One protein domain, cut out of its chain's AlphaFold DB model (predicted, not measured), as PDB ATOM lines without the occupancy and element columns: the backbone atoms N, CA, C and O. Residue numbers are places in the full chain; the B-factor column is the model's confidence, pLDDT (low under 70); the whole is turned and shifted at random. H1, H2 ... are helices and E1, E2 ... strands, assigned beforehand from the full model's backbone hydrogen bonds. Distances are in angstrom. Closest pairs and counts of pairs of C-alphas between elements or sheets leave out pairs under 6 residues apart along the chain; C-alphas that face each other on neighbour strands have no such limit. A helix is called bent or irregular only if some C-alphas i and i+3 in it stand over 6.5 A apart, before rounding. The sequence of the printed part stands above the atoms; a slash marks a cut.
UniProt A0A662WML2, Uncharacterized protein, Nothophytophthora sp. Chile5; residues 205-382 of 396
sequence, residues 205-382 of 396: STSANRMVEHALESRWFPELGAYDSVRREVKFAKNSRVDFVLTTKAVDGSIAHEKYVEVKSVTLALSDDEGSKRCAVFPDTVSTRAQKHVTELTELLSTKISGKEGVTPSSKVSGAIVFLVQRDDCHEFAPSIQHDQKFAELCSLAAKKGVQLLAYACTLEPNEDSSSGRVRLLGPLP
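This is residues 205 to 382 of the 396 residues of an uncharacterized protein of Nothophytophthora sp. Chile5 (UniProt A0A662WML2). A strongly twisted sheet of six strands, curled like part of a barrel, wraps round H1 on one face, while H2 and H3 lie side by side over the other. A small second sheet of E4, E5 and E7 is partly face to face with it, strands crossed, and the tip of the E8 and E9 hairpin, residues 367 to 372, sticks out. The 178 printed residues include three named helices and nine named strands, in the order H1 E1 E2 E3 E4 E5 H2 E6 E7 H3 E8 E9, of mixed class. Both sheets are mixed, in the orders E1 E2 E3 E6 E8 E9 and E4 E5 E7. The whole is compact, with a radius of gyration of the C-alphas of 17.4 A, and spans 57 by 39 by 28 A.

E1, residues 229 to 237, E2, residues 240 to 249, and E3, residues 255 to 266, form a meander, each strand the antiparallel neighbour of the one before, in two hairpins; within hydrogen-bond range are N 231 and O 245, 2.9 A, and N 246 and O 259, 2.8 A. E6, residues 316 to 325, is parallel to E3, with N 260 and O 318 at 3.0 A, and to E8, residues 355 to 367, with N 323 and O 358 at 2.8 A. E8 and E9, residues 372 to 381, form an antiparallel hairpin, with N 365 and O 374 at 2.8 A. The sheet curls round H1, residues 207 to 217; the closest C-alphas of H1 and E3 are those of Ala 208 and Ser 265, 5.7 A. H2, residues 288 to 306, and H3, residues 337 to 352, are on the opposite face, giving three layers, helices on both faces of a sheet. The closest C-alphas of H2 and E6 are those of Leu 301 and Ser 318, 6.3 A. H2 touches H3 with residues 290 to 298 alone, at a shallow tilt of 9 degrees, the same way; the closest C-alphas are those of Gln 291 and Phe 343, 5.1 A. E4, residues 268 to 271, and E5, residues 278 to 282, form an antiparallel hairpin, with N 270 and O 279 at 2.9 A; E7, residues 332 to 335, is parallel to E5, with N 280 and O 332 at 2.9 A. The two sheets form a sandwich, face to face, with strands at 76 degrees. In H1 and H2 every O i to N i+4 pair is within hydrogen-bond range, in H3 10 of 12.

H1 begins at C-alpha 207, (182.835, 141.084, 174.369); E9 ends at C-alpha 381, (164.468, 141.441, 167.449). E8 is 37.8 A long, E3 32.0 A and H2 26.9 A. H3 is irregular: C-alphas 339 and 342 are 9.1 A apart.

The C-alphas farthest apart, of Gly 310 and Asp 369, are 63.7 A apart. The printed part has no cut; the link H1 to E1 is long. Mean pLDDT of the printed part is 92.3; residues 306 to 314 are under 70.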
ATOM      1  N   SER A 205     180.791 144.584 178.047       89.62
ATOM      2  CA  SER A 205     180.397 145.346 176.853       89.62
ATOM      3  C   SER A 205     181.366 145.193 175.671       89.62
ATOM      4  O   SER A 205     180.928 145.115 174.527       89.62
ATOM      5  N   THR A 206     182.673 145.068 175.927       87.75
ATOM      6  CA  THR A 206     183.692 144.812 174.890       87.75
ATOM      7  C   THR A 206     183.706 143.379 174.345       87.75
ATOM      8  O   THR A 206     184.366 143.130 173.335       87.75
ATOM      9  N   SER A 207     182.987 142.425 174.952       93.50
ATOM     10  CA  SER A 207     182.835 141.084 174.369       93.50
ATOM     11  C   SER A 207     181.898 141.100 173.155       93.50
ATOM     12  O   SER A 207     182.108 140.312 172.232       93.50
ATOM     13  N   ALA A 208     180.947 142.045 173.097       96.12
ATOM     14  CA  ALA A 208     179.986 142.182 172.004       96.12
ATOM     15  C   ALA A 208     180.659 142.317 170.631       96.12
ATOM     16  O   ALA A 208     180.222 141.679 169.677       96.12
ATOM     17  N   ASN A 209     181.772 143.054 170.533       96.12
ATOM     18  CA  ASN A 209     182.537 143.157 169.288       96.12
ATOM     19  C   ASN A 209     183.059 141.787 168.827       96.12
ATOM     20  O   ASN A 209     182.960 141.482 167.648       96.12
ATOM     21  N   ARG A 210     183.569 140.939 169.736       96.19
ATOM     22  CA  ARG A 210     184.057 139.586 169.391       96.19
ATOM     23  C   ARG A 210     182.917 138.654 168.968       96.19
ATOM     24  O   ARG A 210     183.084 137.862 168.051       96.19
ATOM     25  N   MET A 211     181.754 138.776 169.608       97.81
ATOM     26  CA  MET A 211     180.557 138.011 169.241       97.81
ATOM     27  C   MET A 211     180.009 138.418 167.869       97.81
ATOM     28  O   MET A 211     179.709 137.560 167.042       97.81
ATOM     29  N   VAL A 212     179.919 139.724 167.597       98.31
ATOM     30  CA  VAL A 212     179.488 140.233 166.287       98.31
ATOM     31  C   VAL A 212     180.510 139.903 165.200       98.31
ATOM     32  O   VAL A 212     180.100 139.534 164.107       98.31
ATOM     33  N   GLU A 213     181.813 139.960 165.486       97.88
ATOM     34  CA  GLU A 213     182.871 139.508 164.573       97.88
ATOM     35  C   GLU A 213     182.655 138.059 164.130       97.88
ATOM     36  O   GLU A 213     182.564 137.801 162.933       97.88
ATOM     37  N   HIS A 214     182.462 137.136 165.077       97.69
ATOM     38  CA  HIS A 214     182.219 135.734 164.744       97.69
ATOM     39  C   HIS A 214     180.930 135.542 163.924       97.69
ATOM     40  O   HIS A 214     180.916 134.805 162.942       97.69
ATOM     41  N   ALA A 215     179.850 136.255 164.257       98.00
ATOM     42  CA  ALA A 215     178.606 136.207 163.486       98.00
ATOM     43  C   ALA A 215     178.718 136.853 162.085       98.00
ATOM     44  O   ALA A 215     178.008 136.442 161.164       98.00
ATOM     45  N   LEU A 216     179.614 137.831 161.902       98.25
ATOM     46  CA  LEU A 216     179.966 138.405 160.600       98.25
ATOM     47  C   LEU A 216     180.810 137.434 159.768       98.25
ATOM     48  O   LEU A 216     180.561 137.279 158.580       98.25
ATOM     49  N   GLU A 217     181.781 136.745 160.358       97.06
ATOM     50  CA  GLU A 217     182.558 135.717 159.654       97.06
ATOM     51  C   GLU A 217     181.647 134.558 159.208       97.06
ATOM     52  O   GLU A 217     181.652 134.177 158.033       97.06
ATOM     53  N   SER A 218     180.770 134.105 160.110       96.81
ATOM     54  CA  SER A 218     179.804 133.009 159.926       96.81
ATOM     55  C   SER A 218     178.525 133.380 159.153       96.81
ATOM     56  O   SER A 218     177.673 132.524 158.918       96.81
ATOM     57  N   ARG A 219     178.379 134.639 158.715       96.62
ATOM     58  CA  ARG A 219     177.274 135.147 157.864       96.62
ATOM     59  C   ARG A 219     175.875 135.077 158.483       96.62
ATOM     60  O   ARG A 219     174.883 134.961 157.768       96.62
ATOM     61  N   TRP A 220     175.769 135.206 159.803       96.75
ATOM     62  CA  TRP A 220     174.496 135.062 160.524       96.75
ATOM     63  C   TRP A 220     173.587 136.302 160.509       96.75
ATOM     64  O   TRP A 220     172.468 136.216 161.006       96.75
ATOM     65  N   PHE A 221     174.028 137.411 159.905       97.19
ATOM     66  CA  PHE A 221     173.247 138.644 159.711       97.19
ATOM     67  C   PHE A 221     172.867 138.833 158.224       97.19
ATOM     68  O   PHE A 221     173.567 139.556 157.500       97.19
ATOM     69  N   PRO A 222     171.808 138.172 157.716       96.19
ATOM     70  CA  PRO A 222     171.440 138.209 156.296       96.19
ATOM     71  C   PRO A 222     171.100 139.618 155.782       96.19
ATOM     72  O   PRO A 222     171.341 139.925 154.615       96.19
ATOM     73  N   GLU A 223     170.611 140.515 156.643       97.25
ATOM     74  CA  GLU A 223     170.260 141.902 156.312       97.25
ATOM     75  C   GLU A 223     171.487 142.742 155.916       97.25
ATOM     76  O   GLU A 223     171.364 143.775 155.245       97.25
ATOM     77  N   LEU A 224     172.692 142.302 156.296       97.19
ATOM     78  CA  LEU A 224     173.938 142.934 155.873       97.19
ATOM     79  C   LEU A 224     174.305 142.598 154.416       97.19
ATOM     80  O   LEU A 224     175.064 143.362 153.816       97.19
ATOM     81  N   GLY A 225     173.696 141.573 153.811       95.06
ATOM     82  CA  GLY A 225     173.938 141.154 152.428       95.06
ATOM     83  C   GLY A 225     175.268 140.417 152.234       95.06
ATOM     84  O   GLY A 225     175.912 140.002 153.193       95.06
ATOM     85  N   ALA A 226     175.686 140.246 150.977       94.50
ATOM     86  CA  ALA A 226     176.945 139.584 150.630       94.50
ATOM     87  C   ALA A 226     178.167 140.514 150.779       94.50
ATOM     88  O   ALA A 226     178.107 141.697 150.446       94.50
ATOM     89  N   TYR A 227     179.284 139.952 151.245       97.12
ATOM     90  CA  TYR A 227     180.599 140.597 151.386       97.12
ATOM     91  C   TYR A 227     181.705 139.536 151.291       97.12
ATOM     92  O   TYR A 227     181.475 138.372 151.601       97.12
ATOM     93  N   ASP A 228     182.916 139.917 150.915       96.12
ATOM     94  CA  ASP A 228     184.059 139.008 150.754       96.12
ATOM     95  C   ASP A 228     185.051 139.088 151.920       96.12
ATOM     96  O   ASP A 228     185.796 138.142 152.157       96.12
ATOM     97  N   SER A 229     185.076 140.203 152.661       96.50
ATOM     98  CA  SER A 229     185.952 140.358 153.829       96.50
ATOM     99  C   SER A 229     185.329 141.184 154.951       96.50
ATOM    100  O   SER A 229     184.429 141.994 154.711       96.50
ATOM    101  N   VAL A 230     185.858 140.983 156.160       97.81
ATOM    102  CA  VAL A 230     185.575 141.746 157.380       97.81
ATOM    103  C   VAL A 230     186.881 142.407 157.828       97.81
ATOM    104  O   VAL A 230     187.908 141.742 157.942       97.81
ATOM    105  N   ARG A 231     186.874 143.722 158.075       96.12
ATOM    106  CA  ARG A 231     188.022 144.474 158.615       96.12
ATOM    107  C   ARG A 231     187.631 145.173 159.908       96.12
ATOM    108  O   ARG A 231     186.615 145.855 159.927       96.12
ATOM    109  N   ARG A 232     188.447 145.052 160.954       95.62
ATOM    110  CA  ARG A 232     188.202 145.643 162.284       95.62
ATOM    111  C   ARG A 232     188.692 147.085 162.394       95.62
ATOM    112  O   ARG A 232     189.652 147.452 161.717       95.62
ATOM    113  N   GLU A 233     188.136 147.839 163.344       87.88
ATOM    114  CA  GLU A 233     188.749 149.049 163.931       87.88
ATOM    115  C   GLU A 233     189.184 150.096 162.884       87.88
ATOM    116  O   GLU A 233     190.210 150.782 163.004       87.88
ATOM    117  N   VAL A 234     188.403 150.215 161.810       88.00
ATOM    118  CA  VAL A 234     188.777 151.025 160.651       88.00
ATOM    119  C   VAL A 234     188.561 152.495 160.985       88.00
ATOM    120  O   VAL A 234     187.449 152.937 161.282       88.00
ATOM    121  N   LYS A 235     189.636 153.286 160.918       87.75
ATOM    122  CA  LYS A 235     189.551 154.738 161.089       87.75
ATOM    123  C   LYS A 235     188.722 155.339 159.955       87.75
ATOM    124  O   LYS A 235     189.074 155.181 158.789       87.75
ATOM    125  N   PHE A 236     187.659 156.056 160.309       79.31
ATOM    126  CA  PHE A 236     186.730 156.641 159.338       79.31
ATOM    127  C   PHE A 236     186.477 158.141 159.552       79.31
ATOM    128  O   PHE A 236     186.095 158.835 158.615       79.31
ATOM    129  N   ALA A 237     186.770 158.657 160.750       81.88
ATOM    130  CA  ALA A 237     186.789 160.084 161.059       81.88
ATOM    131  C   ALA A 237     188.094 160.459 161.788       81.88
ATOM    132  O   ALA A 237     188.892 159.593 162.164       81.88
ATOM    133  N   LYS A 238     188.332 161.761 162.014       78.12
ATOM    134  CA  LYS A 238     189.594 162.283 162.584       78.12
ATOM    135  C   LYS A 238     190.019 161.559 163.868       78.12
ATOM    136  O   LYS A 238     191.192 161.199 163.987       78.12
ATOM    137  N   ASN A 239     189.056 161.303 164.760       84.69
ATOM    138  CA  ASN A 239     189.247 160.713 166.089       84.69
ATOM    139  C   ASN A 239     188.322 159.503 166.362       84.69
ATOM    140  O   ASN A 239     188.087 159.187 167.527       84.69
ATOM    141  N   SER A 240     187.804 158.837 165.321       86.38
ATOM    142  CA  SER A 240     186.892 157.688 165.474       86.38
ATOM    143  C   SER A 240     187.232 156.530 164.550       86.38
ATOM    144  O   SER A 240     187.693 156.710 163.416       86.38
ATOM    145  N   ARG A 241     186.968 155.336 165.070       92.31
ATOM    146  CA  ARG A 241     186.999 154.056 164.372       92.31
ATOM    147  C   ARG A 241     185.598 153.472 164.407       92.31
ATOM    148  O   ARG A 241     184.887 153.701 165.381       92.31
ATOM    149  N   VAL A 242     185.238 152.777 163.337       93.62
ATOM    150  CA  VAL A 242     184.055 151.924 163.285       93.62
ATOM    151  C   VAL A 242     184.506 150.530 163.691       93.62
ATOM    152  O   VAL A 242     185.639 150.143 163.377       93.62
ATOM    153  N   ASP A 243     183.646 149.787 164.379       96.56
ATOM    154  CA  ASP A 243     183.996 148.450 164.856       96.56
ATOM    155  C   ASP A 243     184.375 147.527 163.681       96.56
ATOM    156  O   ASP A 243     185.429 146.885 163.734       96.56
ATOM    157  N   PHE A 244     183.606 147.551 162.578       98.00
ATOM    158  CA  PHE A 244     183.899 146.786 161.360       98.00
ATOM    159  C   PHE A 244     183.634 147.542 160.044       98.00
ATOM    160  O   PHE A 244     182.767 148.411 159.948       98.00
ATOM    161  N   VAL A 245     184.341 147.150 158.982       97.44
ATOM    162  CA  VAL A 245     183.988 147.433 157.582       97.44
ATOM    163  C   VAL A 245     183.952 146.126 156.804       97.44
ATOM    164  O   VAL A 245     184.956 145.418 156.712       97.44
ATOM    165  N   LEU A 246     182.798 145.837 156.215       98.06
ATOM    166  CA  LEU A 246     182.588 144.736 155.283       98.06
ATOM    167  C   LEU A 246     182.867 145.232 153.866       98.06
ATOM    168  O   LEU A 246     182.520 146.371 153.539       98.06
ATOM    169  N   THR A 247     183.464 144.403 153.012       96.25
ATOM    170  CA  THR A 247     183.724 144.786 151.613       96.25
ATOM    171  C   THR A 247     183.300 143.719 150.625       96.25
ATOM    172  O   THR A 247     183.615 142.555 150.848       96.25
ATOM    173  N   THR A 248     182.718 144.125 149.499       95.81
ATOM    174  CA  THR A 248     182.474 143.264 148.327       95.81
ATOM    175  C   THR A 248     183.405 143.677 147.187       95.81
ATOM    176  O   THR A 248     183.673 144.870 147.027       95.81
ATOM    177  N   LYS A 249     183.899 142.722 146.401       93.69
ATOM    178  CA  LYS A 249     184.777 142.935 145.246       93.69
ATOM    179  C   LYS A 249     183.992 143.061 143.937       93.69
ATOM    180  O   LYS A 249     182.923 142.479 143.778       93.69
ATOM    181  N   ALA A 250     184.541 143.819 142.996       90.56
ATOM    182  CA  ALA A 250     184.142 143.825 141.594       90.56
ATOM    183  C   ALA A 250     184.892 142.728 140.812       90.56
ATOM    184  O   ALA A 250     185.809 142.089 141.330       90.56
ATOM    185  N   VAL A 251     184.514 142.528 139.544       89.75
ATOM    186  CA  VAL A 251     185.120 141.527 138.641       89.75
ATOM    187  C   VAL A 251     186.620 141.773 138.417       89.75
ATOM    188  O   VAL A 251     187.381 140.826 138.257       89.75
ATOM    189  N   ASP A 252     187.060 143.033 138.463       90.31
ATOM    190  CA  ASP A 252     188.470 143.443 138.368       90.31
ATOM    191  C   ASP A 252     189.249 143.321 139.698       90.31
ATOM    192  O   ASP A 252     190.423 143.677 139.774       90.31
ATOM    193  N   GLY A 253     188.604 142.833 140.765       88.19
ATOM    194  CA  GLY A 253     189.177 142.711 142.105       88.19
ATOM    195  C   GLY A 253     189.166 143.998 142.942       88.19
ATOM    196  O   GLY A 253     189.548 143.941 144.115       88.19
ATOM    197  N   SER A 254     188.709 145.133 142.397       90.06
ATOM    198  CA  SER A 254     188.531 146.386 143.146       90.06
ATOM    199  C   SER A 254     187.368 146.296 144.148       90.06
ATOM    200  O   SER A 254     186.588 145.345 144.129       90.06
ATOM    201  N   ILE A 255     187.236 147.255 145.072       91.38
ATOM    202  CA  ILE A 255     186.145 147.247 146.064       91.38
ATOM    203  C   ILE A 255     184.860 147.799 145.428       91.38
ATOM    204  O   ILE A 255     184.719 149.008 145.265       91.38
ATOM    205  N   ALA A 256     183.893 146.923 145.151       92.00
ATOM    206  CA  ALA A 256     182.564 147.275 144.649       92.00
ATOM    207  C   ALA A 256     181.645 147.879 145.723       92.00
ATOM    208  O   ALA A 256     180.733 148.641 145.404       92.00
ATOM    209  N   HIS A 257     181.836 147.537 147.001       93.44
ATOM    210  CA  HIS A 257     180.988 148.018 148.100       93.44
ATOM    211  C   HIS A 257     181.764 148.055 149.418       93.44
ATOM    212  O   HIS A 257     182.412 147.074 149.762       93.44
ATOM    213  N   GLU A 258     181.666 149.153 150.176       94.25
ATOM    214  CA  GLU A 258     182.010 149.193 151.608       94.25
ATOM    215  C   GLU A 258     180.737 149.315 152.469       94.25
ATOM    216  O   GLU A 258     179.949 150.250 152.289       94.25
ATOM    217  N   LYS A 259     180.547 148.422 153.450       96.62
ATOM    218  CA  LYS A 259     179.522 148.561 154.497       96.62
ATOM    219  C   LYS A 259     180.174 148.766 155.863       96.62
ATOM    220  O   LYS A 259     180.875 147.892 156.357       96.62
ATOM    221  N   TYR A 260     179.923 149.921 156.470       97.31
ATOM    222  CA  TYR A 260     180.431 150.312 157.786       97.31
ATOM    223  C   TYR A 260     179.503 149.775 158.884       97.31
ATOM    224  O   TYR A 260     178.310 150.054 158.834       97.31
ATOM    225  N   VAL A 261     180.008 149.010 159.852       98.25
ATOM    226  CA  VAL A 261     179.187 148.353 160.885       98.25
ATOM    227  C   VAL A 261     179.683 148.714 162.280       98.25
ATOM    228  O   VAL A 261     180.767 148.313 162.692       98.25
ATOM    229  N   GLU A 262     178.860 149.463 163.005       97.81
ATOM    230  CA  GLU A 262     179.068 149.830 164.406       97.81
ATOM    231  C   GLU A 262     178.327 148.837 165.322       97.81
ATOM    232  O   GLU A 262     177.216 148.416 165.007       97.81
ATOM    233  N   VAL A 263     178.897 148.485 166.474       98.06
ATOM    234  CA  VAL A 263     178.331 147.535 167.444       98.06
ATOM    235  C   VAL A 263     177.936 148.238 168.735       98.06
ATOM    236  O   VAL A 263     178.632 149.126 169.232       98.06
ATOM    237  N   LYS A 264     176.802 147.850 169.314       97.88
ATOM    238  CA  LYS A 264     176.317 148.344 170.607       97.88
ATOM    239  C   LYS A 264     175.925 147.153 171.476       97.88
ATOM    240  O   LYS A 264     175.103 146.338 171.077       97.88
ATOM    241  N   SER A 265     176.523 147.057 172.661       97.69
ATOM    242  CA  SER A 265     176.123 146.092 173.689       97.69
ATOM    243  C   SER A 265     174.873 146.603 174.396       97.69
ATOM    244  O   SER A 265     174.902 147.706 174.942       97.69
ATOM    245  N   VAL A 266     173.811 145.802 174.424       98.31
ATOM    246  CA  VAL A 266     172.516 146.162 175.013       98.31
ATOM    247  C   VAL A 266     172.178 145.200 176.146       98.31
ATOM    248  O   VAL A 266     172.254 143.985 175.978       98.31
ATOM    249  N   THR A 267     171.834 145.755 177.308       97.12
ATOM    250  CA  THR A 267     171.601 144.993 178.551       97.12
ATOM    251  C   THR A 267     170.347 145.440 179.300       97.12
ATOM    252  O   THR A 267     169.711 144.628 179.969       97.12
ATOM    253  N   LEU A 268     169.981 146.722 179.189       97.25
ATOM    254  CA  LEU A 268     168.765 147.275 179.772       97.25
ATOM    255  C   LEU A 268     167.541 146.789 178.985       97.25
ATOM    256  O   LEU A 268     167.550 146.772 177.752       97.25
ATOM    257  N   ALA A 269     166.487 146.425 179.710       96.06
ATOM    258  CA  ALA A 269     165.182 146.127 179.148       96.06
ATOM    259  C   ALA A 269     164.092 146.775 179.998       96.06
ATOM    260  O   ALA A 269     164.111 146.650 181.226       96.06
ATOM    261  N   LEU A 270     163.148 147.434 179.336       94.62
ATOM    262  CA  LEU A 270     161.954 148.008 179.945       94.62
ATOM    263  C   LEU A 270     160.790 147.038 179.741       94.62
ATOM    264  O   LEU A 270     160.720 146.380 178.701       94.62
ATOM    265  N   SER A 271     159.906 146.927 180.727       90.44
ATOM    266  CA  SER A 271     158.631 146.223 180.566       90.44
ATOM    267  C   SER A 271     157.583 147.167 179.971       90.44
ATOM    268  O   SER A 271     157.696 148.382 180.135       90.44
ATOM    269  N   ASP A 272     156.571 146.613 179.307       85.19
ATOM    270  CA  ASP A 272     155.313 147.324 179.054       85.19
ATOM    271  C   ASP A 272     154.511 147.520 180.357       85.19
ATOM    272  O   ASP A 272     154.806 146.901 181.384       85.19
ATOM    273  N   ASP A 273     153.485 148.378 180.317       81.50
ATOM    274  CA  ASP A 273     152.645 148.698 181.485       81.50
ATOM    275  C   ASP A 273     151.908 147.465 182.050       81.50
ATOM    276  O   ASP A 273     151.602 147.407 183.240       81.50
ATOM    277  N   GLU A 274     151.659 146.451 181.211       79.31
ATOM    278  CA  GLU A 274     151.040 145.173 181.592       79.31
ATOM    279  C   GLU A 274     152.053 144.132 182.120       79.31
ATOM    280  O   GLU A 274     151.658 143.074 182.612       79.31
ATOM    281  N   GLY A 275     153.364 144.390 182.020       78.31
ATOM    282  CA  GLY A 275     154.427 143.447 182.395       78.31
ATOM    283  C   GLY A 275     154.500 142.175 181.532       78.31
ATOM    284  O   GLY A 275     155.145 141.196 181.928       78.31
ATOM    285  N   SER A 276     153.829 142.184 180.377       81.06
ATOM    286  CA  SER A 276     153.657 141.069 179.443       81.06
ATOM    287  C   SER A 276     154.814 140.945 178.446       81.06
ATOM    288  O   SER A 276     155.193 139.836 178.063       81.06
ATOM    289  N   LYS A 277     155.407 142.076 178.051       88.25
ATOM    290  CA  LYS A 277     156.480 142.182 177.057       88.25
ATOM    291  C   LYS A 277     157.649 142.972 177.614       88.25
ATOM    292  O   LYS A 277     157.521 143.772 178.537       88.25
ATOM    293  N   ARG A 278     158.817 142.755 177.010       93.88
ATOM    294  CA  ARG A 278     160.036 143.501 177.335       93.88
ATOM    295  C   ARG A 278     160.710 144.013 176.074       93.88
ATOM    296  O   ARG A 278     161.017 143.225 175.175       93.88
ATOM    297  N   CYS A 279     160.968 145.313 176.049       96.56
ATOM    298  CA  CYS A 279     161.715 146.005 175.010       96.56
ATOM    299  C   CYS A 279     163.165 146.182 175.477       96.56
ATOM    300  O   CYS A 279     163.423 146.794 176.516       96.56
ATOM    301  N   ALA A 280     164.124 145.638 174.727       97.94
ATOM    302  CA  ALA A 280     165.541 145.905 174.951       97.94
ATOM    303  C   ALA A 280     165.856 147.342 174.523       97.94
ATOM    304  O   ALA A 280     165.491 147.743 173.419       97.94
ATOM    305  N   VAL A 281     166.560 148.122 175.346       98.19
ATOM    306  CA  VAL A 281     166.818 149.534 175.022       98.19
ATOM    307  C   VAL A 281     168.271 149.946 175.199       98.19
ATOM    308  O   VAL A 281     168.970 149.499 176.108       98.19
ATOM    309  N   PHE A 282     168.733 150.834 174.317       98.00
ATOM    310  CA  PHE A 282     170.079 151.400 174.377       98.00
ATOM    311  C   PHE A 282     170.076 152.908 174.089       98.00
ATOM    312  O   PHE A 282     169.448 153.324 173.113       98.00
ATOM    313  N   PRO A 283     170.838 153.727 174.836       97.50
ATOM    314  CA  PRO A 283     171.702 153.365 175.966       97.50
ATOM    315  C   PRO A 283     170.937 153.248 177.300       97.50
ATOM    316  O   PRO A 283     169.755 153.562 177.369       97.50
ATOM    317  N   ASP A 284     171.634 152.835 178.364       95.50
ATOM    318  CA  ASP A 284     171.159 152.876 179.760       95.50
ATOM    319  C   ASP A 284     171.442 154.227 180.457       95.50
ATOM    320  O   ASP A 284     171.127 154.426 181.626       95.50
ATOM    321  N   THR A 285     172.071 155.175 179.756       96.38
ATOM    322  CA  THR A 285     172.338 156.548 180.206       96.38
ATOM    323  C   THR A 285     172.781 157.415 179.029       96.38
ATOM    324  O   THR A 285     173.251 156.883 178.023       96.38
ATOM    325  N   VAL A 286     172.729 158.743 179.170       97.62
ATOM    326  CA  VAL A 286     173.254 159.692 178.174       97.62
ATOM    327  C   VAL A 286     174.675 159.309 177.747       97.62
ATOM    328  O   VAL A 286     175.611 159.293 178.551       97.62
ATOM    329  N   SER A 287     174.850 159.032 176.455       95.44
ATOM    330  CA  SER A 287     176.083 158.500 175.883       95.44
ATOM    331  C   SER A 287     176.565 159.378 174.734       95.44
ATOM    332  O   SER A 287     176.399 159.074 173.553       95.44
ATOM    333  N   THR A 288     177.256 160.466 175.082       96.12
ATOM    334  CA  THR A 288     177.864 161.394 174.108       96.12
ATOM    335  C   THR A 288     178.824 160.695 173.138       96.12
ATOM    336  O   THR A 288     178.954 161.114 171.989       96.12
ATOM    337  N   ARG A 289     179.453 159.582 173.551       93.94
ATOM    338  CA  ARG A 289     180.228 158.709 172.654       93.94
ATOM    339  C   ARG A 289     179.331 158.043 171.609       93.94
ATOM    340  O   ARG A 289     179.663 158.099 170.430       93.94
ATOM    341  N   ALA A 290     178.214 157.435 172.014       95.88
ATOM    342  CA  ALA A 290     177.299 156.787 171.079       95.88
ATOM    343  C   ALA A 290     176.665 157.807 170.118       95.88
ATOM    344  O   ALA A 290     176.703 157.583 168.912       95.88
ATOM    345  N   GLN A 291     176.197 158.954 170.635       97.75
ATOM    346  CA  GLN A 291     175.701 160.094 169.847       97.75
ATOM    347  C   GLN A 291     176.720 160.540 168.783       97.75
ATOM    348  O   GLN A 291     176.386 160.686 167.605       97.75
ATOM    349  N   LYS A 292     177.988 160.714 169.179       96.56
ATOM    350  CA  LYS A 292     179.081 161.092 168.276       96.56
ATOM    351  C   LYS A 292     179.298 160.051 167.172       96.56
ATOM    352  O   LYS A 292     179.379 160.426 166.009       96.56
ATOM    353  N   HIS A 293     179.342 158.766 167.522       95.50
ATOM    354  CA  HIS A 293     179.589 157.683 166.566       95.50
ATOM    355  C   HIS A 293     178.469 157.560 165.514       95.50
ATOM    356  O   HIS A 293     178.772 157.482 164.324       95.50
ATOM    357  N   VAL A 294     177.186 157.611 165.911       96.81
ATOM    358  CA  VAL A 294     176.063 157.569 164.946       96.81
ATOM    359  C   VAL A 294     176.030 158.810 164.044       96.81
ATOM    360  O   VAL A 294     175.741 158.695 162.850       96.81
ATOM    361  N   THR A 295     176.398 159.980 164.578       96.81
ATOM    362  CA  THR A 295     176.508 161.226 163.800       96.81
ATOM    363  C   THR A 295     177.604 161.109 162.742       96.81
ATOM    364  O   THR A 295     177.320 161.228 161.552       96.81
ATOM    365  N   GLU A 296     178.835 160.780 163.150       95.12
ATOM    366  CA  GLU A 296     179.978 160.654 162.237       95.12
ATOM    367  C   GLU A 296     179.746 159.562 161.175       95.12
ATOM    368  O   GLU A 296     180.142 159.732 160.021       95.12
ATOM    369  N   LEU A 297     179.096 158.442 161.529       94.38
ATOM    370  CA  LEU A 297     178.737 157.388 160.572       94.38
ATOM    371  C   LEU A 297     177.759 157.916 159.510       94.38
ATOM    372  O   LEU A 297     177.963 157.706 158.315       94.38
ATOM    373  N   THR A 298     176.726 158.647 159.935       94.44
ATOM    374  CA  THR A 298     175.715 159.242 159.044       94.44
ATOM    375  C   THR A 298     176.320 160.309 158.121       94.44
ATOM    376  O   THR A 298     175.981 160.382 156.933       94.44
ATOM    377  N   GLU A 299     177.257 161.109 158.634       92.56
ATOM    378  CA  GLU A 299     178.026 162.093 157.864       92.56
ATOM    379  C   GLU A 299     178.946 161.427 156.831       92.56
ATOM    380  O   GLU A 299     178.987 161.863 155.676       92.56
ATOM    381  N   LEU A 300     179.637 160.335 157.191       88.50
ATOM    382  CA  LEU A 300     180.464 159.570 156.250       88.50
ATOM    383  C   LEU A 300     179.634 159.016 155.092       88.50
ATOM    384  O   LEU A 300     180.061 159.119 153.942       88.50
ATOM    385  N   LEU A 301     178.461 158.435 155.368       89.06
ATOM    386  CA  LEU A 301     177.600 157.931 154.295       89.06
ATOM    387  C   LEU A 301     177.148 159.073 153.385       89.06
ATOM    388  O   LEU A 301     177.302 158.979 152.171       89.06
ATOM    389  N   SER A 302     176.665 160.172 153.968       86.44
ATOM    390  CA  SER A 302     176.182 161.333 153.212       86.44
ATOM    391  C   SER A 302     177.272 161.907 152.296       86.44
ATOM    392  O   SER A 302     177.050 162.095 151.102       86.44
ATOM    393  N   THR A 303     178.483 162.115 152.823       83.50
ATOM    394  CA  THR A 303     179.622 162.657 152.061       83.50
ATOM    395  C   THR A 303     180.130 161.696 150.982       83.50
ATOM    396  O   THR A 303     180.359 162.125 149.850       83.50
ATOM    397  N   LYS A 304     180.256 160.391 151.276       80.25
ATOM    398  CA  LYS A 304     180.670 159.382 150.281       80.25
ATOM    399  C   LYS A 304     179.616 159.108 149.197       80.25
ATOM    400  O   LYS A 304     179.991 158.574 148.152       80.25
ATOM    401  N   ILE A 305     178.344 159.442 149.430       74.75
ATOM    402  CA  ILE A 305     177.269 159.386 148.427       74.75
ATOM    403  C   ILE A 305     177.319 160.630 147.529       74.75
ATOM    404  O   ILE A 305     177.474 160.489 146.320       74.75
ATOM    405  N   SER A 306     177.274 161.843 148.098       63.25
ATOM    406  CA  SER A 306     177.257 163.088 147.308       63.25
ATOM    407  C   SER A 306     178.548 163.337 146.518       63.25
ATOM    408  O   SER A 306     178.508 163.931 145.446       63.25
ATOM    409  N   GLY A 307     179.700 162.846 146.985       57.78
ATOM    410  CA  GLY A 307     180.980 162.984 146.276       57.78
ATOM    411  C   GLY A 307     181.126 162.158 144.986       57.78
ATOM    412  O   GLY A 307     182.230 162.101 144.450       57.78
ATOM    413  N   LYS A 308     180.072 161.476 144.511       54.44
ATOM    414  CA  LYS A 308     180.126 160.526 143.379       54.44
ATOM    415  C   LYS A 308     179.250 160.882 142.176       54.44
ATOM    416  O   LYS A 308     179.231 160.127 141.213       54.44
ATOM    417  N   GLU A 309     178.590 162.037 142.166       47.53
ATOM    418  CA  GLU A 309     177.704 162.440 141.054       47.53
ATOM    419  C   GLU A 309     178.438 162.830 139.747       47.53
ATOM    420  O   GLU A 309     177.787 163.119 138.749       47.53
ATOM    421  N   GLY A 310     179.780 162.812 139.720       46.69
ATOM    422  CA  GLY A 310     180.592 163.177 138.544       46.69
ATOM    423  C   GLY A 310     181.659 162.163 138.107       46.69
ATOM    424  O   GLY A 310     182.416 162.450 137.183       46.69
ATOM    425  N   VAL A 311     181.758 160.997 138.756       46.31
ATOM    426  CA  VAL A 311     182.738 159.943 138.427       46.31
ATOM    427  C   VAL A 311     182.022 158.596 138.432       46.31
ATOM    428  O   VAL A 311     181.203 158.341 139.313       46.31
ATOM    429  N   THR A 312     182.323 157.733 137.457       46.97
ATOM    430  CA  THR A 312     181.752 156.381 137.336       46.97
ATOM    431  C   THR A 312     181.762 155.639 138.684       46.97
ATOM    432  O   THR A 312     182.778 155.664 139.384       46.97
ATOM    433  N   PRO A 313     180.651 154.989 139.086       49.56
ATOM    434  CA  PRO A 313     180.438 154.563 140.470       49.56
ATOM    435  C   PRO A 313     181.227 153.290 140.811       49.56
ATOM    436  O   PRO A 313     180.667 152.202 140.898       49.56
ATOM    437  N   SER A 314     182.535 153.425 141.036       56.28
ATOM    438  CA  SER A 314     183.441 152.296 141.297       56.28
ATOM    439  C   SER A 314     183.204 151.588 142.636       56.28
ATOM    440  O   SER A 314     183.543 150.417 142.770       56.28
ATOM    441  N   SER A 315     182.587 152.257 143.619       74.00
ATOM    442  CA  SER A 315     182.226 151.629 144.899       74.00
ATOM    443  C   SER A 315     180.912 152.171 145.464       74.00
ATOM    444  O   SER A 315     180.783 153.376 145.701       74.00
ATOM    445  N   LYS A 316     179.970 151.289 145.798       89.31
ATOM    446  CA  LYS A 316     178.825 151.578 146.675       89.31
ATOM    447  C   LYS A 316     179.303 151.800 148.115       89.31
ATOM    448  O   LYS A 316     180.348 151.288 148.517       89.31
ATOM    449  N   VAL A 317     178.531 152.531 148.920       92.19
ATOM    450  CA  VAL A 317     178.764 152.666 150.367       92.19
ATOM    451  C   VAL A 317     177.438 152.558 151.116       92.19
ATOM    452  O   VAL A 317     176.414 153.029 150.627       92.19
ATOM    453  N   SER A 318     177.439 151.922 152.285       95.31
ATOM    454  CA  SER A 318     176.298 151.880 153.214       95.31
ATOM    455  C   SER A 318     176.783 151.723 154.657       95.31
ATOM    456  O   SER A 318     177.965 151.462 154.878       95.31
ATOM    457  N   GLY A 319     175.884 151.805 155.636       96.56
ATOM    458  CA  GLY A 319     176.225 151.554 157.036       96.56
ATOM    459  C   GLY A 319     175.144 150.790 157.789       96.56
ATOM    460  O   GLY A 319     173.996 150.735 157.348       96.56
ATOM    461  N   ALA A 320     175.527 150.208 158.919       98.38
ATOM    462  CA  ALA A 320     174.641 149.540 159.856       98.38
ATOM    463  C   ALA A 320     175.086 149.774 161.309       98.38
ATOM    464  O   ALA A 320     176.269 149.999 161.577       98.38
ATOM    465  N   ILE A 321     174.142 149.681 162.242       98.56
ATOM    466  CA  ILE A 321     174.395 149.581 163.681       98.56
ATOM    467  C   ILE A 321     173.784 148.264 164.160       98.56
ATOM    468  O   ILE A 321     172.584 148.049 163.993       98.56
ATOM    469  N   VAL A 322     174.613 147.395 164.737       98.69
ATOM    470  CA  VAL A 322     174.215 146.107 165.316       98.69
ATOM    471  C   VAL A 322     174.123 146.249 166.833       98.69
ATOM    472  O   VAL A 322     175.129 146.401 167.529       98.69
ATOM    473  N   PHE A 323     172.901 146.195 167.344       98.69
ATOM    474  CA  PHE A 323     172.571 146.157 168.759       98.69
ATOM    475  C   PHE A 323     172.531 144.694 169.216       98.69
ATOM    476  O   PHE A 323     171.555 143.986 168.969       98.69
ATOM    477  N   LEU A 324     173.605 144.231 169.857       98.69
ATOM    478  CA  LEU A 324     173.660 142.891 170.439       98.69
ATOM    479  C   LEU A 324     173.030 142.929 171.833       98.69
ATOM    480  O   LEU A 324     173.619 143.458 172.781       98.69
ATOM    481  N   VAL A 325     171.825 142.378 171.933       98.62
ATOM    482  CA  VAL A 325     171.037 142.257 173.159       98.62
ATOM    483  C   VAL A 325     171.518 141.019 173.910       98.62
ATOM    484  O   VAL A 325     171.214 139.893 173.532       98.62
ATOM    485  N   GLN A 326     172.319 141.237 174.956       98.00
ATOM    486  CA  GLN A 326     172.959 140.179 175.745       98.00
ATOM    487  C   GLN A 326     172.022 139.640 176.837       98.00
ATOM    488  O   GLN A 326     172.356 139.713 178.018       98.00
ATOM    489  N   ARG A 327     170.825 139.205 176.433       97.56
ATOM    490  CA  ARG A 327     169.741 138.633 177.249       97.56
ATOM    491  C   ARG A 327     168.667 138.048 176.326       97.56
ATOM    492  O   ARG A 327     168.520 138.505 175.191       97.56
ATOM    493  N   ASP A 328     167.901 137.085 176.819       96.44
ATOM    494  CA  ASP A 328     166.941 136.287 176.045       96.44
ATOM    495  C   ASP A 328     165.459 136.537 176.378       96.44
ATOM    496  O   ASP A 328     164.583 136.027 175.686       96.44
ATOM    497  N   ASP A 329     165.159 137.387 177.362       95.88
ATOM    498  CA  ASP A 329     163.797 137.723 177.802       95.88
ATOM    499  C   ASP A 329     163.176 138.951 177.099       95.88
ATOM    500  O   ASP A 329     162.157 139.486 177.549       95.88
ATOM    501  N   CYS A 330     163.774 139.410 175.995       96.12
ATOM    502  CA  CYS A 330     163.333 140.572 175.217       96.12
ATOM    503  C   CYS A 330     162.650 140.181 173.901       96.12
ATOM    504  O   CYS A 330     163.069 139.251 173.217       96.12
ATOM    505  N   HIS A 331     161.629 140.949 173.521       95.06
ATOM    506  CA  HIS A 331     160.739 140.655 172.391       95.06
ATOM    507  C   HIS A 331     160.901 141.637 171.225       95.06
ATOM    508  O   HIS A 331     160.544 141.323 170.094       95.06
ATOM    509  N   GLU A 332     161.437 142.822 171.508       97.00
ATOM    510  CA  GLU A 332     161.649 143.930 170.579       97.00
ATOM    511  C   GLU A 332     162.830 144.791 171.059       97.00
ATOM    512  O   GLU A 332     163.349 144.586 172.164       97.00
ATOM    513  N   PHE A 333     163.269 145.745 170.238       98.12
ATOM    514  CA  PHE A 333     164.323 146.698 170.584       98.12
ATOM    515  C   PHE A 333     163.966 148.142 170.202       98.12
ATOM    516  O   PHE A 333     163.432 148.387 169.119       98.12
ATOM    517  N   ALA A 334     164.369 149.109 171.034       97.75
ATOM    518  CA  ALA A 334     164.268 150.537 170.733       97.75
ATOM    519  C   ALA A 334     165.506 151.348 171.188       97.75
ATOM    520  O   ALA A 334     166.057 151.117 172.269       97.75
ATOM    521  N   PRO A 335     165.934 152.376 170.430       98.12
ATOM    522  CA  PRO A 335     166.790 153.434 170.964       98.12
ATOM    523  C   PRO A 335     166.106 154.130 172.156       98.12
ATOM    524  O   PRO A 335     164.957 154.554 172.056       98.12
ATOM    525  N   SER A 336     166.793 154.256 173.295       97.31
ATOM    526  CA  SER A 336     166.153 154.672 174.550       97.31
ATOM    527  C   SER A 336     165.894 156.179 174.619       97.31
ATOM    528  O   SER A 336     166.777 156.957 174.980       97.31
ATOM    529  N   ILE A 337     164.650 156.576 174.352       96.31
ATOM    530  CA  ILE A 337     164.135 157.942 174.543       96.31
ATOM    531  C   ILE A 337     164.325 158.417 175.995       96.31
ATOM    532  O   ILE A 337     164.885 159.486 176.233       96.31
ATOM    533  N   GLN A 338     163.933 157.587 176.967       95.69
ATOM    534  CA  GLN A 338     163.969 157.910 178.400       95.69
ATOM    535  C   GLN A 338     165.385 158.208 178.927       95.69
ATOM    536  O   GLN A 338     165.546 159.047 179.811       95.69
ATOM    537  N   HIS A 339     166.409 157.530 178.397       96.94
ATOM    538  CA  HIS A 339     167.786 157.628 178.896       96.94
ATOM    539  C   HIS A 339     168.684 158.516 178.022       96.94
ATOM    540  O   HIS A 339     169.631 159.113 178.537       96.94
ATOM    541  N   ASP A 340     168.409 158.609 176.716       98.00
ATOM    542  CA  ASP A 340     169.127 159.469 175.773       98.00
ATOM    543  C   ASP A 340     168.273 159.790 174.524       98.00
ATOM    544  O   ASP A 340     168.532 159.313 173.414       98.00
ATOM    545  N   GLN A 341     167.271 160.659 174.697       97.88
ATOM    546  CA  GLN A 341     166.453 161.231 173.616       97.88
ATOM    547  C   GLN A 341     167.294 161.695 172.412       97.88
ATOM    548  O   GLN A 341     166.935 161.452 171.259       97.88
ATOM    549  N   LYS A 342     168.457 162.312 172.663       98.31
ATOM    550  CA  LYS A 342     169.358 162.805 171.614       98.31
ATOM    551  C   LYS A 342     169.923 161.663 170.770       98.31
ATOM    552  O   LYS A 342     170.015 161.787 169.550       98.31
ATOM    553  N   PHE A 343     170.304 160.550 171.395       98.31
ATOM    554  CA  PHE A 343     170.735 159.347 170.685       98.31
ATOM    555  C   PHE A 343     169.590 158.704 169.890       98.31
ATOM    556  O   PHE A 343     169.812 158.291 168.750       98.31
ATOM    557  N   ALA A 344     168.371 158.663 170.439       97.94
ATOM    558  CA  ALA A 344     167.198 158.132 169.741       97.94
ATOM    559  C   ALA A 344     166.848 158.950 168.478       97.94
ATOM    560  O   ALA A 344     166.670 158.385 167.396       97.94
ATOM    561  N   GLU A 345     166.859 160.283 168.573       97.94
ATOM    562  CA  GLU A 345     166.709 161.197 167.431       97.94
ATOM    563  C   GLU A 345     167.779 160.970 166.355       97.94
ATOM    564  O   GLU A 345     167.470 160.917 165.161       97.94
ATOM    565  N   LEU A 346     169.040 160.806 166.768       98.38
ATOM    566  CA  LEU A 346     170.152 160.553 165.852       98.38
ATOM    567  C   LEU A 346     170.045 159.184 165.166       98.38
ATOM    568  O   LEU A 346     170.357 159.088 163.983       98.38
ATOM    569  N   CYS A 347     169.551 158.148 165.852       98.19
ATOM    570  CA  CYS A 347     169.251 156.852 165.234       98.19
ATOM    571  C   CYS A 347     168.136 156.971 164.188       98.19
ATOM    572  O   CYS A 347     168.284 156.474 163.072       98.19
ATOM    573  N   SER A 348     167.061 157.698 164.501       97.00
ATOM    574  CA  SER A 348     165.974 157.986 163.555       97.00
ATOM    575  C   SER A 348     166.448 158.781 162.332       97.00
ATOM    576  O   SER A 348     166.009 158.522 161.209       97.00
ATOM    577  N   LEU A 349     167.371 159.733 162.509       96.56
ATOM    578  CA  LEU A 349     168.000 160.459 161.402       96.56
ATOM    579  C   LEU A 349     168.912 159.548 160.564       96.56
ATOM    580  O   LEU A 349     168.850 159.592 159.336       96.56
ATOM    581  N   ALA A 350     169.719 158.707 161.212       96.69
ATOM    582  CA  ALA A 350     170.600 157.743 160.561       96.69
ATOM    583  C   ALA A 350     169.805 156.742 159.700       96.69
ATOM    584  O   ALA A 350     170.137 156.535 158.531       96.69
ATOM    585  N   ALA A 351     168.703 156.202 160.230       96.25
ATOM    586  CA  ALA A 351     167.789 155.322 159.504       96.25
ATOM    587  C   ALA A 351     167.184 156.012 158.268       96.25
ATOM    588  O   ALA A 351     167.251 155.474 157.162       96.25
ATOM    589  N   LYS A 352     166.712 157.261 158.407       95.00
ATOM    590  CA  LYS A 352     166.241 158.099 157.279       95.00
ATOM    591  C   LYS A 352     167.329 158.400 156.235       95.00
ATOM    592  O   LYS A 352     167.005 158.787 155.115       95.00
ATOM    593  N   LYS A 353     168.610 158.236 156.579       93.88
ATOM    594  CA  LYS A 353     169.772 158.358 155.681       93.88
ATOM    595  C   LYS A 353     170.308 157.006 155.179       93.88
ATOM    596  O   LYS A 353     171.336 156.980 154.510       93.88
ATOM    597  N   GLY A 354     169.610 155.901 155.453       93.56
ATOM    598  CA  GLY A 354     169.956 154.566 154.957       93.56
ATOM    599  C   GLY A 354     170.949 153.780 155.821       93.56
ATOM    600  O   GLY A 354     171.494 152.784 155.347       93.56
ATOM    601  N   VAL A 355     171.193 154.193 157.072       97.06
ATOM    602  CA  VAL A 355     171.871 153.340 158.062       97.06
ATOM    603  C   VAL A 355     170.895 152.258 158.523       97.06
ATOM    604  O   VAL A 355     169.832 152.566 159.053       97.06
ATOM    605  N   GLN A 356     171.250 150.988 158.345       97.88
ATOM    606  CA  GLN A 356     170.445 149.873 158.850       97.88
ATOM    607  C   GLN A 356     170.575 149.790 160.376       97.88
ATOM    608  O   GLN A 356     171.688 149.735 160.891       97.88
ATOM    609  N   LEU A 357     169.466 149.746 161.111       98.38
ATOM    610  CA  LEU A 357     169.478 149.435 162.541       98.38
ATOM    611  C   LEU A 357     169.061 147.971 162.691       98.38
ATOM    612  O   LEU A 357     167.984 147.598 162.235       98.38
ATOM    613  N   LEU A 358     169.925 147.138 163.267       98.56
ATOM    614  CA  LEU A 358     169.689 145.706 163.451       98.56
ATOM    615  C   LEU A 358     169.820 145.381 164.935       98.56
ATOM    616  O   LEU A 358     170.855 145.674 165.529       98.56
ATOM    617  N   ALA A 359     168.806 144.763 165.528       98.62
ATOM    618  CA  ALA A 359     168.870 144.249 166.890       98.62
ATOM    619  C   ALA A 359     168.858 142.725 166.854       98.62
ATOM    620  O   ALA A 359     168.055 142.143 166.132       98.62
ATOM    621  N   TYR A 360     169.743 142.085 167.611       98.56
ATOM    622  CA  TYR A 360     169.855 140.630 167.680       98.56
ATOM    623  C   TYR A 360     170.030 140.193 169.131       98.56
ATOM    624  O   TYR A 360     170.900 140.714 169.829       98.56
ATOM    625  N   ALA A 361     169.217 139.234 169.573       98.31
ATOM    626  CA  ALA A 361     169.287 138.670 170.916       98.31
ATOM    627  C   ALA A 361     170.246 137.479 170.986       98.31
ATOM    628  O   ALA A 361     170.349 136.681 170.046       98.31
ATOM    629  N   CYS A 362     170.910 137.329 172.129       97.75
ATOM    630  CA  CYS A 362     171.613 136.112 172.495       97.75
ATOM    631  C   CYS A 362     171.288 135.672 173.926       97.75
ATOM    632  O   CYS A 362     171.119 136.495 174.822       97.75
ATOM    633  N   THR A 363     171.229 134.356 174.123       97.12
ATOM    634  CA  THR A 363     171.133 133.732 175.448       97.12
ATOM    635  C   THR A 363     172.531 133.453 175.991       97.12
ATOM    636  O   THR A 363     173.453 133.146 175.223       97.12
ATOM    637  N   LEU A 364     172.694 133.586 177.307       97.56
ATOM    638  CA  LEU A 364     173.921 133.283 178.032       97.56
ATOM    639  C   LEU A 364     173.678 132.033 178.878       97.56
ATOM    640  O   LEU A 364     172.891 132.048 179.820       97.56
ATOM    641  N   GLU A 365     174.371 130.955 178.532       96.56
ATOM    642  CA  GLU A 365     174.158 129.616 179.074       96.56
ATOM    643  C   GLU A 365     175.434 129.176 179.819       96.56
ATOM    644  O   GLU A 365     176.291 128.502 179.231       96.56
ATOM    645  N   PRO A 366     175.642 129.603 181.082       96.69
ATOM    646  CA  PRO A 366     176.689 129.047 181.928       96.69
ATOM    647  C   PRO A 366     176.318 127.630 182.377       96.69
ATOM    648  O   PRO A 366     175.157 127.333 182.653       96.69
ATOM    649  N   ASN A 367     177.318 126.763 182.469       94.56
ATOM    650  CA  ASN A 367     177.205 125.403 182.974       94.56
ATOM    651  C   ASN A 367     178.206 125.254 184.127       94.56
ATOM    652  O   ASN A 367     179.416 125.216 183.903       94.56
ATOM    653  N   GLU A 368     177.703 125.234 185.360       90.06
ATOM    654  CA  GLU A 368     178.557 125.236 186.553       90.06
ATOM    655  C   GLU A 368     179.227 123.874 186.795       90.06
ATOM    656  O   GLU A 368     180.391 123.854 187.193       90.06
ATOM    657  N   ASP A 369     178.574 122.763 186.422       89.75
ATOM    658  CA  ASP A 369     179.108 121.393 186.543       89.75
ATOM    659  C   ASP A 369     180.442 121.220 185.800       89.75
ATOM    660  O   ASP A 369     181.419 120.701 186.334       89.75
ATOM    661  N   SER A 370     180.506 121.711 184.558       92.75
ATOM    662  CA  SER A 370     181.729 121.753 183.743       92.75
ATOM    663  C   SER A 370     182.545 123.034 183.942       92.75
ATOM    664  O   SER A 370     183.557 123.226 183.266       92.75
ATOM    665  N   SER A 371     182.098 123.932 184.831       94.12
ATOM    666  CA  SER A 371     182.662 125.271 185.045       94.12
ATOM    667  C   SER A 371     182.915 126.020 183.729       94.12
ATOM    668  O   SER A 371     183.951 126.656 183.544       94.12
ATOM    669  N   SER A 372     181.984 125.926 182.781       95.88
ATOM    670  CA  SER A 372     182.098 126.481 181.429       95.88
ATOM    671  C   SER A 372     180.868 127.318 181.071       95.88
ATOM    672  O   SER A 372     179.978 127.541 181.891       95.88
ATOM    673  N   GLY A 373     180.796 127.833 179.849       96.00
ATOM    674  CA  GLY A 373     179.567 128.454 179.369       96.00
ATOM    675  C   GLY A 373     179.609 128.795 177.895       96.00
ATOM    676  O   GLY A 373     180.674 128.844 177.278       96.00
ATOM    677  N   ARG A 374     178.446 129.082 177.321       96.75
ATOM    678  CA  ARG A 374     178.312 129.475 175.915       96.75
ATOM    679  C   ARG A 374     177.324 130.622 175.754       96.75
ATOM    680  O   ARG A 374     176.440 130.821 176.580       96.75
ATOM    681  N   VAL A 375     177.490 131.389 174.685       97.81
ATOM    682  CA  VAL A 375     176.548 132.429 174.268       97.81
ATOM    683  C   VAL A 375     176.009 132.029 172.904       97.81
ATOM    684  O   VAL A 375     176.802 131.847 171.981       97.81
ATOM    685  N   ARG A 376     174.689 131.879 172.753       97.44
ATOM    686  CA  ARG A 376     174.063 131.482 171.475       97.44
ATOM    687  C   ARG A 376     173.245 132.622 170.886       97.44
ATOM    688  O   ARG A 376     172.462 133.248 171.596       97.44
ATOM    689  N   LEU A 377     173.409 132.882 169.590       98.00
ATOM    690  CA  LEU A 377     172.585 133.839 168.850       98.00
ATOM    691  C   LEU A 377     171.182 133.255 168.662       98.00
ATOM    692  O   LEU A 377     171.034 132.220 168.017       98.00
ATOM    693  N   LEU A 378     170.160 133.933 169.182       96.31
ATOM    694  CA  LEU A 378     168.769 133.498 169.056       96.31
ATOM    695  C   LEU A 378     168.171 133.945 167.719       96.31
ATOM    696  O   LEU A 378     167.619 133.139 166.972       96.31
ATOM    697  N   GLY A 379     168.316 135.229 167.391       95.19
ATOM    698  CA  GLY A 379     167.760 135.807 166.171       95.19
ATOM    699  C   GLY A 379     167.560 137.319 166.262       95.19
ATOM    700  O   GLY A 379     167.919 137.925 167.278       95.19
ATOM    701  N   PRO A 380     167.015 137.933 165.198       97.44
ATOM    702  CA  PRO A 380     166.709 139.353 165.185       97.44
ATOM    703  C   PRO A 380     165.545 139.672 166.130       97.44
ATOM    704  O   PRO A 380     164.569 138.922 166.195       97.44
ATOM    705  N   LEU A 381     165.620 140.818 166.801       97.25
ATOM    706  CA  LEU A 381     164.468 141.441 167.449       97.25
ATOM    707  C   LEU A 381     163.875 142.507 166.512       97.25
ATOM    708  O   LEU A 381     164.641 143.266 165.907       97.25
ATOM    709  N   PRO A 382     162.539 142.602 166.384       96.62
ATOM    710  CA  PRO A 382     161.905 143.705 165.674       96.62
ATOM    711  C   PRO A 382     162.264 145.042 166.333       96.62
ATOM    712  O   PRO A 382     162.378 145.141 167.558       96.62
TER     713      PRO A 382